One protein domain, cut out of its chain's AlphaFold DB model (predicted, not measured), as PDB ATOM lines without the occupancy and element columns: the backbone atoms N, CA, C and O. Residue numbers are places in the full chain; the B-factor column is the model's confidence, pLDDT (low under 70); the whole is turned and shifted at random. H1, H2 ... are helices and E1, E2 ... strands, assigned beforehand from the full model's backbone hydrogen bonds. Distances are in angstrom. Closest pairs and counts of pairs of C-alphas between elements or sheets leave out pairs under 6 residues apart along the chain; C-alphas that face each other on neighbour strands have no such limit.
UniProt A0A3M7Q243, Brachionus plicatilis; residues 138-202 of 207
ATOM      1  N   THR A 138      37.829  23.733 -53.004       84.56
ATOM      2  CA  THR A 138      38.948  23.613 -53.950       84.56
ATOM      3  C   THR A 138      39.628  24.958 -54.197       84.56
ATOM      4  O   THR A 138      40.858  25.025 -54.212       84.56
ATOM      5  N   LEU A 139      38.856  26.037 -54.365       87.88
ATOM      6  CA  LEU A 139      39.407  27.383 -54.531       87.88
ATOM      7  C   LEU A 139      40.089  27.871 -53.251       87.88
ATOM      8  O   LEU A 139      41.202  28.381 -53.331       87.88
ATOM      9  N   ALA A 140      39.485  27.635 -52.083       89.38
ATOM     10  CA  ALA A 140      40.060  27.956 -50.779       89.38
ATOM     11  C   ALA A 140      41.442  27.312 -50.588       89.38
ATOM     12  O   ALA A 140      42.421  27.998 -50.299       89.38
ATOM     13  N   LYS A 141      41.551  26.002 -50.846       86.25
ATOM     14  CA  LYS A 141      42.824  25.267 -50.755       86.25
ATOM     15  C   LYS A 141      43.875  25.793 -51.727       86.25
ATOM     16  O   LYS A 141      45.046  25.901 -51.369       86.25
ATOM     17  N   ARG A 142      43.470  26.122 -52.960       87.56
ATOM     18  CA  ARG A 142      44.372  26.713 -53.957       87.56
ATOM     19  C   ARG A 142      44.856  28.088 -53.519       87.56
ATOM     20  O   ARG A 142      46.048  28.333 -53.619       87.56
ATOM     21  N   LEU A 143      43.968  28.944 -53.018       89.50
ATOM     22  CA  LEU A 143      44.312  30.285 -52.553       89.50
ATOM     23  C   LEU A 143      45.315  30.232 -51.395       89.50
ATOM     24  O   LEU A 143      46.354  30.878 -51.469       89.50
ATOM     25  N   ILE A 144      45.057  29.396 -50.382       89.12
ATOM     26  CA  ILE A 144      45.968  29.221 -49.240       89.12
ATOM     27  C   ILE A 144      47.348  28.759 -49.702       89.12
ATOM     28  O   ILE A 144      48.357  29.306 -49.269       89.12
ATOM     29  N   LYS A 145      47.400  27.786 -50.618       87.38
ATOM     30  CA  LYS A 145      48.664  27.275 -51.156       87.38
ATOM     31  C   LYS A 145      49.401  28.304 -52.017       87.38
ATOM     32  O   LYS A 145      50.619  28.376 -51.941       87.38
ATOM     33  N   LEU A 146      48.689  29.040 -52.871       88.56
ATOM     34  CA  LEU A 146      49.285  29.999 -53.807       88.56
ATOM     35  C   LEU A 146      49.795  31.261 -53.111       88.56
ATOM     36  O   LEU A 146      50.782  31.832 -53.558       88.56
ATOM     37  N   CYS A 147      49.115  31.692 -52.050       86.75
ATOM     38  CA  CYS A 147      49.412  32.936 -51.344       86.75
ATOM     39  C   CYS A 147      50.082  32.713 -49.979       86.75
ATOM     40  O   CYS A 147      50.217  33.672 -49.228       86.75
ATOM     41  N   GLU A 148      50.458  31.471 -49.648       87.75
ATOM     42  CA  GLU A 148      51.088  31.086 -48.371       87.75
ATOM     43  C   GLU A 148      50.330  31.606 -47.134       87.75
ATOM     44  O   GLU A 148      50.910  32.035 -46.138       87.75
ATOM     45  N   LEU A 149      48.997  31.574 -47.206       86.25
ATOM     46  CA  LEU A 149      48.129  32.094 -46.153       86.25
ATOM     47  C   LEU A 149      48.108  31.180 -44.920       86.25
ATOM     48  O   LEU A 149      48.354  29.974 -45.001       86.25
ATOM     49  N   ALA A 150      47.731  31.761 -43.777       81.50
ATOM     50  CA  ALA A 150      47.437  31.020 -42.553       81.50
ATOM     51  C   ALA A 150      46.330  29.965 -42.777       81.50
ATOM     52  O   ALA A 150      45.534  30.070 -43.718       81.50
ATOM     53  N   LYS A 151      46.280  28.923 -41.936       70.88
ATOM     54  CA  LYS A 151      45.330  27.805 -42.106       70.88
ATOM     55  C   LYS A 151      43.928  28.187 -41.613       70.88
ATOM     56  O   LYS A 151      43.759  29.158 -40.889       70.88
ATOM     57  N   SER A 152      42.913  27.400 -41.974       66.19
ATOM     58  CA  SER A 152      41.491  27.673 -41.685       66.19
ATOM     59  C   SER A 152      41.103  28.074 -40.277       66.19
ATOM     60  O   SER A 152      40.180  28.862 -40.119       66.19
ATOM     61  N   SER A 153      41.746  27.517 -39.252       64.75
ATOM     62  CA  SER A 153      41.452  27.874 -37.859       64.75
ATOM     63  C   SER A 153      41.731  29.341 -37.536       64.75
ATOM     64  O   SER A 153      41.308  29.801 -36.481       64.75
ATOM     65  N   ASP A 154      42.425  30.047 -38.428       78.62
ATOM     66  CA  ASP A 154      42.955  31.383 -38.193       78.62
ATOM     67  C   ASP A 154      42.130  32.468 -38.913       78.62
ATOM     68  O   ASP A 154      42.448  33.649 -38.803       78.62
ATOM     69  N   TRP A 155      41.077  32.084 -39.652       88.69
ATOM     70  CA  TRP A 155      40.246  33.002 -40.437       88.69
ATOM     71  C   TRP A 155      38.829  33.126 -39.874       88.69
ATOM     72  O   TRP A 155      38.136  32.130 -39.678       88.69
ATOM     73  N   GLU A 156      38.376  34.367 -39.707       91.44
ATOM     74  CA  GLU A 156      37.027  34.731 -39.266       91.44
ATOM     75  C   GLU A 156      36.390  35.695 -40.278       91.44
ATOM     76  O   GLU A 156      37.055  36.603 -40.793       91.44
ATOM     77  N   LEU A 157      35.098  35.523 -40.583       94.31
ATOM     78  CA  LEU A 157      34.383  36.455 -41.453       94.31
ATOM     79  C   LEU A 157      33.971  37.726 -40.697       94.31
ATOM     80  O   LEU A 157      32.901  37.800 -40.089       94.31
ATOM     81  N   ILE A 158      34.763  38.783 -40.850       95.44
ATOM     82  CA  ILE A 158      34.491  40.081 -40.208       95.44
ATOM     83  C   ILE A 158      33.448  40.939 -40.950       95.44
ATOM     84  O   ILE A 158      32.711  41.696 -40.320       95.44
ATOM     85  N   TYR A 159      33.333  40.802 -42.278       96.62
ATOM     86  CA  TYR A 159      32.444  41.615 -43.115       96.62
ATOM     87  C   TYR A 159      31.967  40.859 -44.360       96.62
ATOM     88  O   TYR A 159      32.732  40.140 -45.006       96.62
ATOM     89  N   ARG A 160      30.697  41.047 -44.725       97.25
ATOM     90  CA  ARG A 160      30.096  40.570 -45.973       97.25
ATOM     91  C   ARG A 160      29.067  41.581 -46.461       97.25
ATOM     92  O   ARG A 160      28.015  41.714 -45.848       97.25
ATOM     93  N   ALA A 161      29.291  42.177 -47.628       96.44
ATOM     94  CA  ALA A 161      28.424  43.232 -48.159       96.44
ATOM     95  C   ALA A 161      26.931  42.850 -48.272       96.44
ATOM     96  O   ALA A 161      26.054  43.645 -47.954       96.44
ATOM     97  N   SER A 162      26.610  41.600 -48.633       95.31
ATOM     98  CA  SER A 162      25.216  41.126 -48.693       95.31
ATOM     99  C   SER A 162      24.528  40.957 -47.329       95.31
ATOM    100  O   SER A 162      23.308  40.825 -47.286       95.31
ATOM    101  N   ARG A 163      25.293  40.940 -46.228       96.69
ATOM    102  CA  ARG A 163      24.805  40.899 -44.838       96.69
ATOM    103  C   ARG A 163      24.871  42.279 -44.183       96.69
ATOM    104  O   ARG A 163      23.932  42.664 -43.500       96.69
ATOM    105  N   ASP A 164      25.992  42.969 -44.368       97.50
ATOM    106  CA  ASP A 164      26.373  44.161 -43.607       97.50
ATOM    107  C   ASP A 164      26.119  45.473 -44.362       97.50
ATOM    108  O   ASP A 164      26.161  46.524 -43.743       97.50
ATOM    109  N   GLY A 165      25.822  45.415 -45.666       97.38
ATOM    110  CA  GLY A 165      25.621  46.584 -46.526       97.38
ATOM    111  C   GLY A 165      26.785  46.812 -47.493       97.38
ATOM    112  O   GLY A 165      27.910  46.387 -47.245       97.38
ATOM    113  N   PHE A 166      26.503  47.428 -48.643       95.31
ATOM    114  CA  PHE A 166      27.461  47.614 -49.746       95.31
ATOM    115  C   PHE A 166      28.159  48.983 -49.735       95.31
ATOM    116  O   PHE A 166      28.926  49.271 -50.656       95.31
ATOM    117  N   SER A 167      27.870  49.852 -48.761       95.31
ATOM    118  CA  SER A 167      28.495  51.174 -48.713       95.31
ATOM    119  C   SER A 167      29.923  51.104 -48.163       95.31
ATOM    120  O   SER A 167      30.289  50.163 -47.457       95.31
ATOM    121  N   ALA A 168      30.734  52.116 -48.486       92.88
ATOM    122  CA  ALA A 168      32.060  52.265 -47.888       92.88
ATOM    123  C   ALA A 168      31.957  52.424 -46.361       92.88
ATOM    124  O   ALA A 168      32.731  51.806 -45.639       92.88
ATOM    125  N   ASP A 169      30.951  53.158 -45.881       94.56
ATOM    126  CA  ASP A 169      30.706  53.357 -44.451       94.56
ATOM    127  C   ASP A 169      30.436  52.024 -43.729       94.56
ATOM    128  O   ASP A 169      30.983  51.789 -42.653       94.56
ATOM    129  N   ASP A 170      29.660  51.113 -44.334       95.62
ATOM    130  CA  ASP A 170      29.399  49.777 -43.768       95.62
ATOM    131  C   ASP A 170      30.687  48.949 -43.648       95.62
ATOM    132  O   ASP A 170      30.898  48.238 -42.660       95.62
ATOM    133  N   PHE A 171      31.552  49.036 -44.665       94.44
ATOM    134  CA  PHE A 171      32.849  48.366 -44.669       94.44
ATOM    135  C   PHE A 171      33.761  48.936 -43.582       94.44
ATOM    136  O   PHE A 171      34.248  48.183 -42.741       94.44
ATOM    137  N   HIS A 172      33.956  50.252 -43.558       93.56
ATOM    138  CA  HIS A 172      34.846  50.912 -42.604       93.56
ATOM    139  C   HIS A 172      34.365  50.748 -41.161       93.56
ATOM    140  O   HIS A 172      35.168  50.455 -40.275       93.56
ATOM    141  N   PHE A 173      33.050  50.758 -40.923       94.62
ATOM    142  CA  PHE A 173      32.476  50.456 -39.611       94.62
ATOM    143  C   PHE A 173      32.855  49.061 -39.080       94.62
ATOM    144  O   PHE A 173      32.952  48.864 -37.866       94.62
ATOM    145  N   LYS A 174      33.060  48.077 -39.966       95.06
ATOM    146  CA  LYS A 174      33.386  46.687 -39.602       95.06
ATOM    147  C   LYS A 174      34.873  46.355 -39.677       95.06
ATOM    148  O   LYS A 174      35.324  45.489 -38.929       95.06
ATOM    149  N   CYS A 175      35.606  46.964 -40.603       94.69
ATOM    150  CA  CYS A 175      36.942  46.521 -40.995       94.69
ATOM    151  C   CYS A 175      38.072  47.462 -40.575       94.69
ATOM    152  O   CYS A 175      39.226  47.025 -40.580       94.69
ATOM    153  N   ASP A 176      37.783  48.709 -40.194       94.19
ATOM    154  CA  ASP A 176      38.827  49.629 -39.745       94.19
ATOM    155  C   ASP A 176      39.571  49.092 -38.521       94.19
ATOM    156  O   ASP A 176      38.999  48.456 -37.634       94.19
ATOM    157  N   ASN A 177      40.874  49.365 -38.462       92.56
ATOM    158  CA  ASN A 177      41.793  48.867 -37.433       92.56
ATOM    159  C   ASN A 177      42.049  47.343 -37.465       92.56
ATOM    160  O   ASN A 177      42.860  46.844 -36.682       92.56
ATOM    161  N   VAL A 178      41.445  46.596 -38.402       93.19
ATOM    162  CA  VAL A 178      41.732  45.168 -38.604       93.19
ATOM    163  C   VAL A 178      42.914  44.999 -39.556       93.19
ATOM    164  O   VAL A 178      42.945  45.593 -40.631       93.19
ATOM    165  N   ILE A 179      43.899  44.197 -39.153       92.19
ATOM    166  CA  ILE A 179      45.094  43.849 -39.938       92.19
ATOM    167  C   ILE A 179      44.966  42.441 -40.525       92.19
ATOM    168  O   ILE A 179      44.145  41.654 -40.062       92.19
ATOM    169  N   LYS A 180      45.828  42.094 -41.493       91.94
ATOM    170  CA  LYS A 180      45.905  40.739 -42.080       91.94
ATOM    171  C   LYS A 180      44.557  40.253 -42.606       91.94
ATOM    172  O   LYS A 180      44.063  39.187 -42.250       91.94
ATOM    173  N   THR A 181      43.958  41.059 -43.471       93.75
ATOM    174  CA  THR A 181      42.633  40.789 -44.029       93.75
ATOM    175  C   THR A 181      42.741  40.248 -45.447       93.75
ATOM    176  O   THR A 181      43.589  40.671 -46.231       93.75
ATOM    177  N   LEU A 182      41.865  39.299 -45.776       93.75
ATOM    178  CA  LEU A 182      41.644  38.809 -47.130       93.75
ATOM    179  C   LEU A 182      40.296  39.343 -47.620       93.75
ATOM    180  O   LEU A 182      39.249  38.991 -47.079       93.75
ATOM    181  N   THR A 183      40.320  40.153 -48.671       95.00
ATOM    182  CA  THR A 183      39.120  40.651 -49.344       95.00
ATOM    183  C   THR A 183      38.837  39.800 -50.571       95.00
ATOM    184  O   THR A 183      39.732  39.549 -51.377       95.00
ATOM    185  N   LEU A 184      37.583  39.382 -50.734       95.81
ATOM    186  CA  LEU A 184      37.109  38.604 -51.877       95.81
ATOM    187  C   LEU A 184      35.881  39.285 -52.471       95.81
ATOM    188  O   LEU A 184      34.930  39.598 -51.759       95.81
ATOM    189  N   ILE A 185      35.902  39.485 -53.782       95.62
ATOM    190  CA  ILE A 185      34.838  40.111 -54.558       95.62
ATOM    191  C   ILE A 185      34.436  39.136 -55.658       95.62
ATOM    192  O   ILE A 185      35.282  38.647 -56.408       95.62
ATOM    193  N   GLN A 186      33.137  38.861 -55.751       95.94
ATOM    194  CA  GLN A 186      32.543  38.096 -56.840       95.94
ATOM    195  C   GLN A 186      31.694  39.034 -57.697       95.94
ATOM    196  O   GLN A 186      30.807  39.723 -57.197       95.94
ATOM    197  N   THR A 187      31.976  39.061 -58.993       94.81
ATOM    198  CA  THR A 187      31.178  39.797 -59.981       94.81
ATOM    199  C   THR A 187      29.900  39.042 -60.339       94.81
ATOM    200  O   THR A 187      29.789  37.839 -60.102       94.81
ATOM    201  N   GLN A 188      28.954  39.732 -60.979       94.12
ATOM    202  CA  GLN A 188      27.735  39.111 -61.512       94.12
ATOM    203  C   GLN A 188      28.037  38.045 -62.580       94.12
ATOM    204  O   GLN A 188      27.328  37.046 -62.662       94.12
ATOM    205  N   ASP A 189      29.140  38.203 -63.316       95.88
ATOM    206  CA  ASP A 189      29.618  37.245 -64.320       95.88
ATOM    207  C   ASP A 189      30.474  36.110 -63.716       95.88
ATOM    208  O   ASP A 189      31.183  35.404 -64.428       95.88
ATOM    209  N   ASN A 190      30.418  35.913 -62.393       91.00
ATOM    210  CA  ASN A 190      31.128  34.868 -61.642       91.00
ATOM    211  C   ASN A 190      32.666  34.939 -61.670       91.00
ATOM    212  O   ASN A 190      33.332  33.988 -61.257       91.00
ATOM    213  N   PHE A 191      33.256  36.066 -62.072       94.56
ATOM    214  CA  PHE A 191      34.678  36.310 -61.825       94.56
ATOM    215  C   PHE A 191      34.918  36.622 -60.353       94.56
ATOM    216  O   PHE A 191      34.192  37.430 -59.767       94.56
ATOM    217  N   ILE A 192      35.954  36.004 -59.789       94.75
ATOM    218  CA  ILE A 192      36.388  36.196 -58.406       94.75
ATOM    219  C   ILE A 192      37.751  36.882 -58.425       94.75
ATOM    220  O   ILE A 192      38.683  36.397 -59.067       94.75
ATOM    221  N   PHE A 193      37.873  37.988 -57.701       94.00
ATOM    222  CA  PHE A 193      39.135  38.688 -57.475       94.00
ATOM    223  C   PHE A 193      39.172  39.275 -56.066       94.00
ATOM    224  O   PHE A 193      38.211  39.168 -55.305       94.00
ATOM    225  N   GLY A 194      40.298  39.867 -55.693       93.69
ATOM    226  CA  GLY A 194      40.482  40.397 -54.354       93.69
ATOM    227  C   GLY A 194      41.947  40.627 -54.032       93.69
ATOM    228  O   GLY A 194      42.783  40.720 -54.932       93.69
ATOM    229  N   GLY A 195      42.250  40.694 -52.744       92.88
ATOM    230  CA  GLY A 195      43.604  40.919 -52.262       92.88
ATOM    231  C   GLY A 195      43.735  40.581 -50.789       92.88
ATOM    232  O   GLY A 195      42.756  40.602 -50.046       92.88
ATOM    233  N   TYR A 196      44.957  40.260 -50.384       92.62
ATOM    234  CA  TYR A 196      45.339  40.153 -48.985       92.62
ATOM    235  C   TYR A 196      46.177  41.374 -48.612       92.62
ATOM    236  O   TYR A 196      47.050  41.778 -49.382       92.62
ATOM    237  N   THR A 197      45.923  41.956 -47.445       91.06
ATOM    238  CA  THR A 197      46.733  43.046 -46.898       91.06
ATOM    239  C   THR A 197      47.067  42.780 -45.442       91.06
ATOM    240  O   THR A 197      46.205  42.418 -44.644       91.06
ATOM    241  N   GLU A 198      48.331  42.984 -45.078       91.56
ATOM    242  CA  GLU A 198      48.766  42.981 -43.679       91.56
ATOM    243  C   GLU A 198      48.522  44.323 -42.993       91.56
ATOM    244  O   GLU A 198      48.521  44.394 -41.766       91.56
ATOM    245  N   GLN A 199      48.310  45.378 -43.782       92.56
ATOM    246  CA  GLN A 199      48.050  46.712 -43.268       92.56
ATOM    247  C   GLN A 199      46.629  46.814 -42.731       92.56
ATOM    248  O   GLN A 199      45.733  46.062 -43.119       92.56
ATOM    249  N   SER A 200      46.449  47.765 -41.827       92.19
ATOM    250  CA  SER A 200      45.146  48.053 -41.267       92.19
ATOM    251  C   SER A 200      44.308  48.908 -42.210       92.19
ATOM    252  O   SER A 200      44.849  49.801 -42.863       92.19
ATOM    253  N   TRP A 201      42.998  48.660 -42.260       90.88
ATOM    254  CA  TRP A 201      42.067  49.568 -42.927       90.88
ATOM    255  C   TRP A 201      41.863  50.839 -42.104       90.88
ATOM    256  O   TRP A 201      41.830  50.801 -40.869       90.88
ATOM    257  N   SER A 202      41.729  51.964 -42.800       85.81
ATOM    258  CA  SER A 202      41.348  53.239 -42.205       85.81
ATOM    259  C   SER A 202      40.648  54.121 -43.230       85.81
ATOM    260  O   SER A 202      41.124  54.222 -44.363       85.81
TER     261      SER A 202
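This is residues 138 to 202 of the 207 residues of a protein of Brachionus plicatilis (UniProt A0A3M7Q243). A two-stranded hairpin, E1 and E2, stands between H1 on one side and the corner of H2 and H3 on the other; residues 148 to 160 cross between the two sides. The printed part has 65 residues, with three named helices and two named strands, in the order H1, H2, H3, E1, E2; the class is mixed, the sheet antiparallel. It is only just compact, close to loose, with a radius of gyration of the C-alphas of 12.6 A and spans of 32 by 30 by 18 A.

Find C-alpha 138 at (38.948, 23.613, -53.950); from there H1 runs 14.3 A to residue 147. Next come H2, residues 161 to 164, 5.1 A, and H3, residues 168 to 175, 10.2 A. E1, residues 181 to 186, runs 16.5 A; E2, residues 192 to 197, runs 16.9 A to C-alpha 197 at (46.733, 43.046, -46.898).

In the hairpin, E1 and E2 are antiparallel at 167 degrees; N 183 and O 195, 2.8 A, are within hydrogen-bond range. H2 and H3 touch only at the corner, closest at the C-alphas of Asp 164 and Asp 170, 6.4 A. H1 is apart from H2, H3, E1 and E2. Every O i to N i+4 pair is within hydrogen-bond range in H1 and H3; H2 is too short for one.

The farthest C-alphas, of Lys 145 and Asp 169, are 32.4 A apart. The printed part has no cut; the 13-residue link from H1 to H2 is long. Look at residues 152 to 153 for pLDDT under 70.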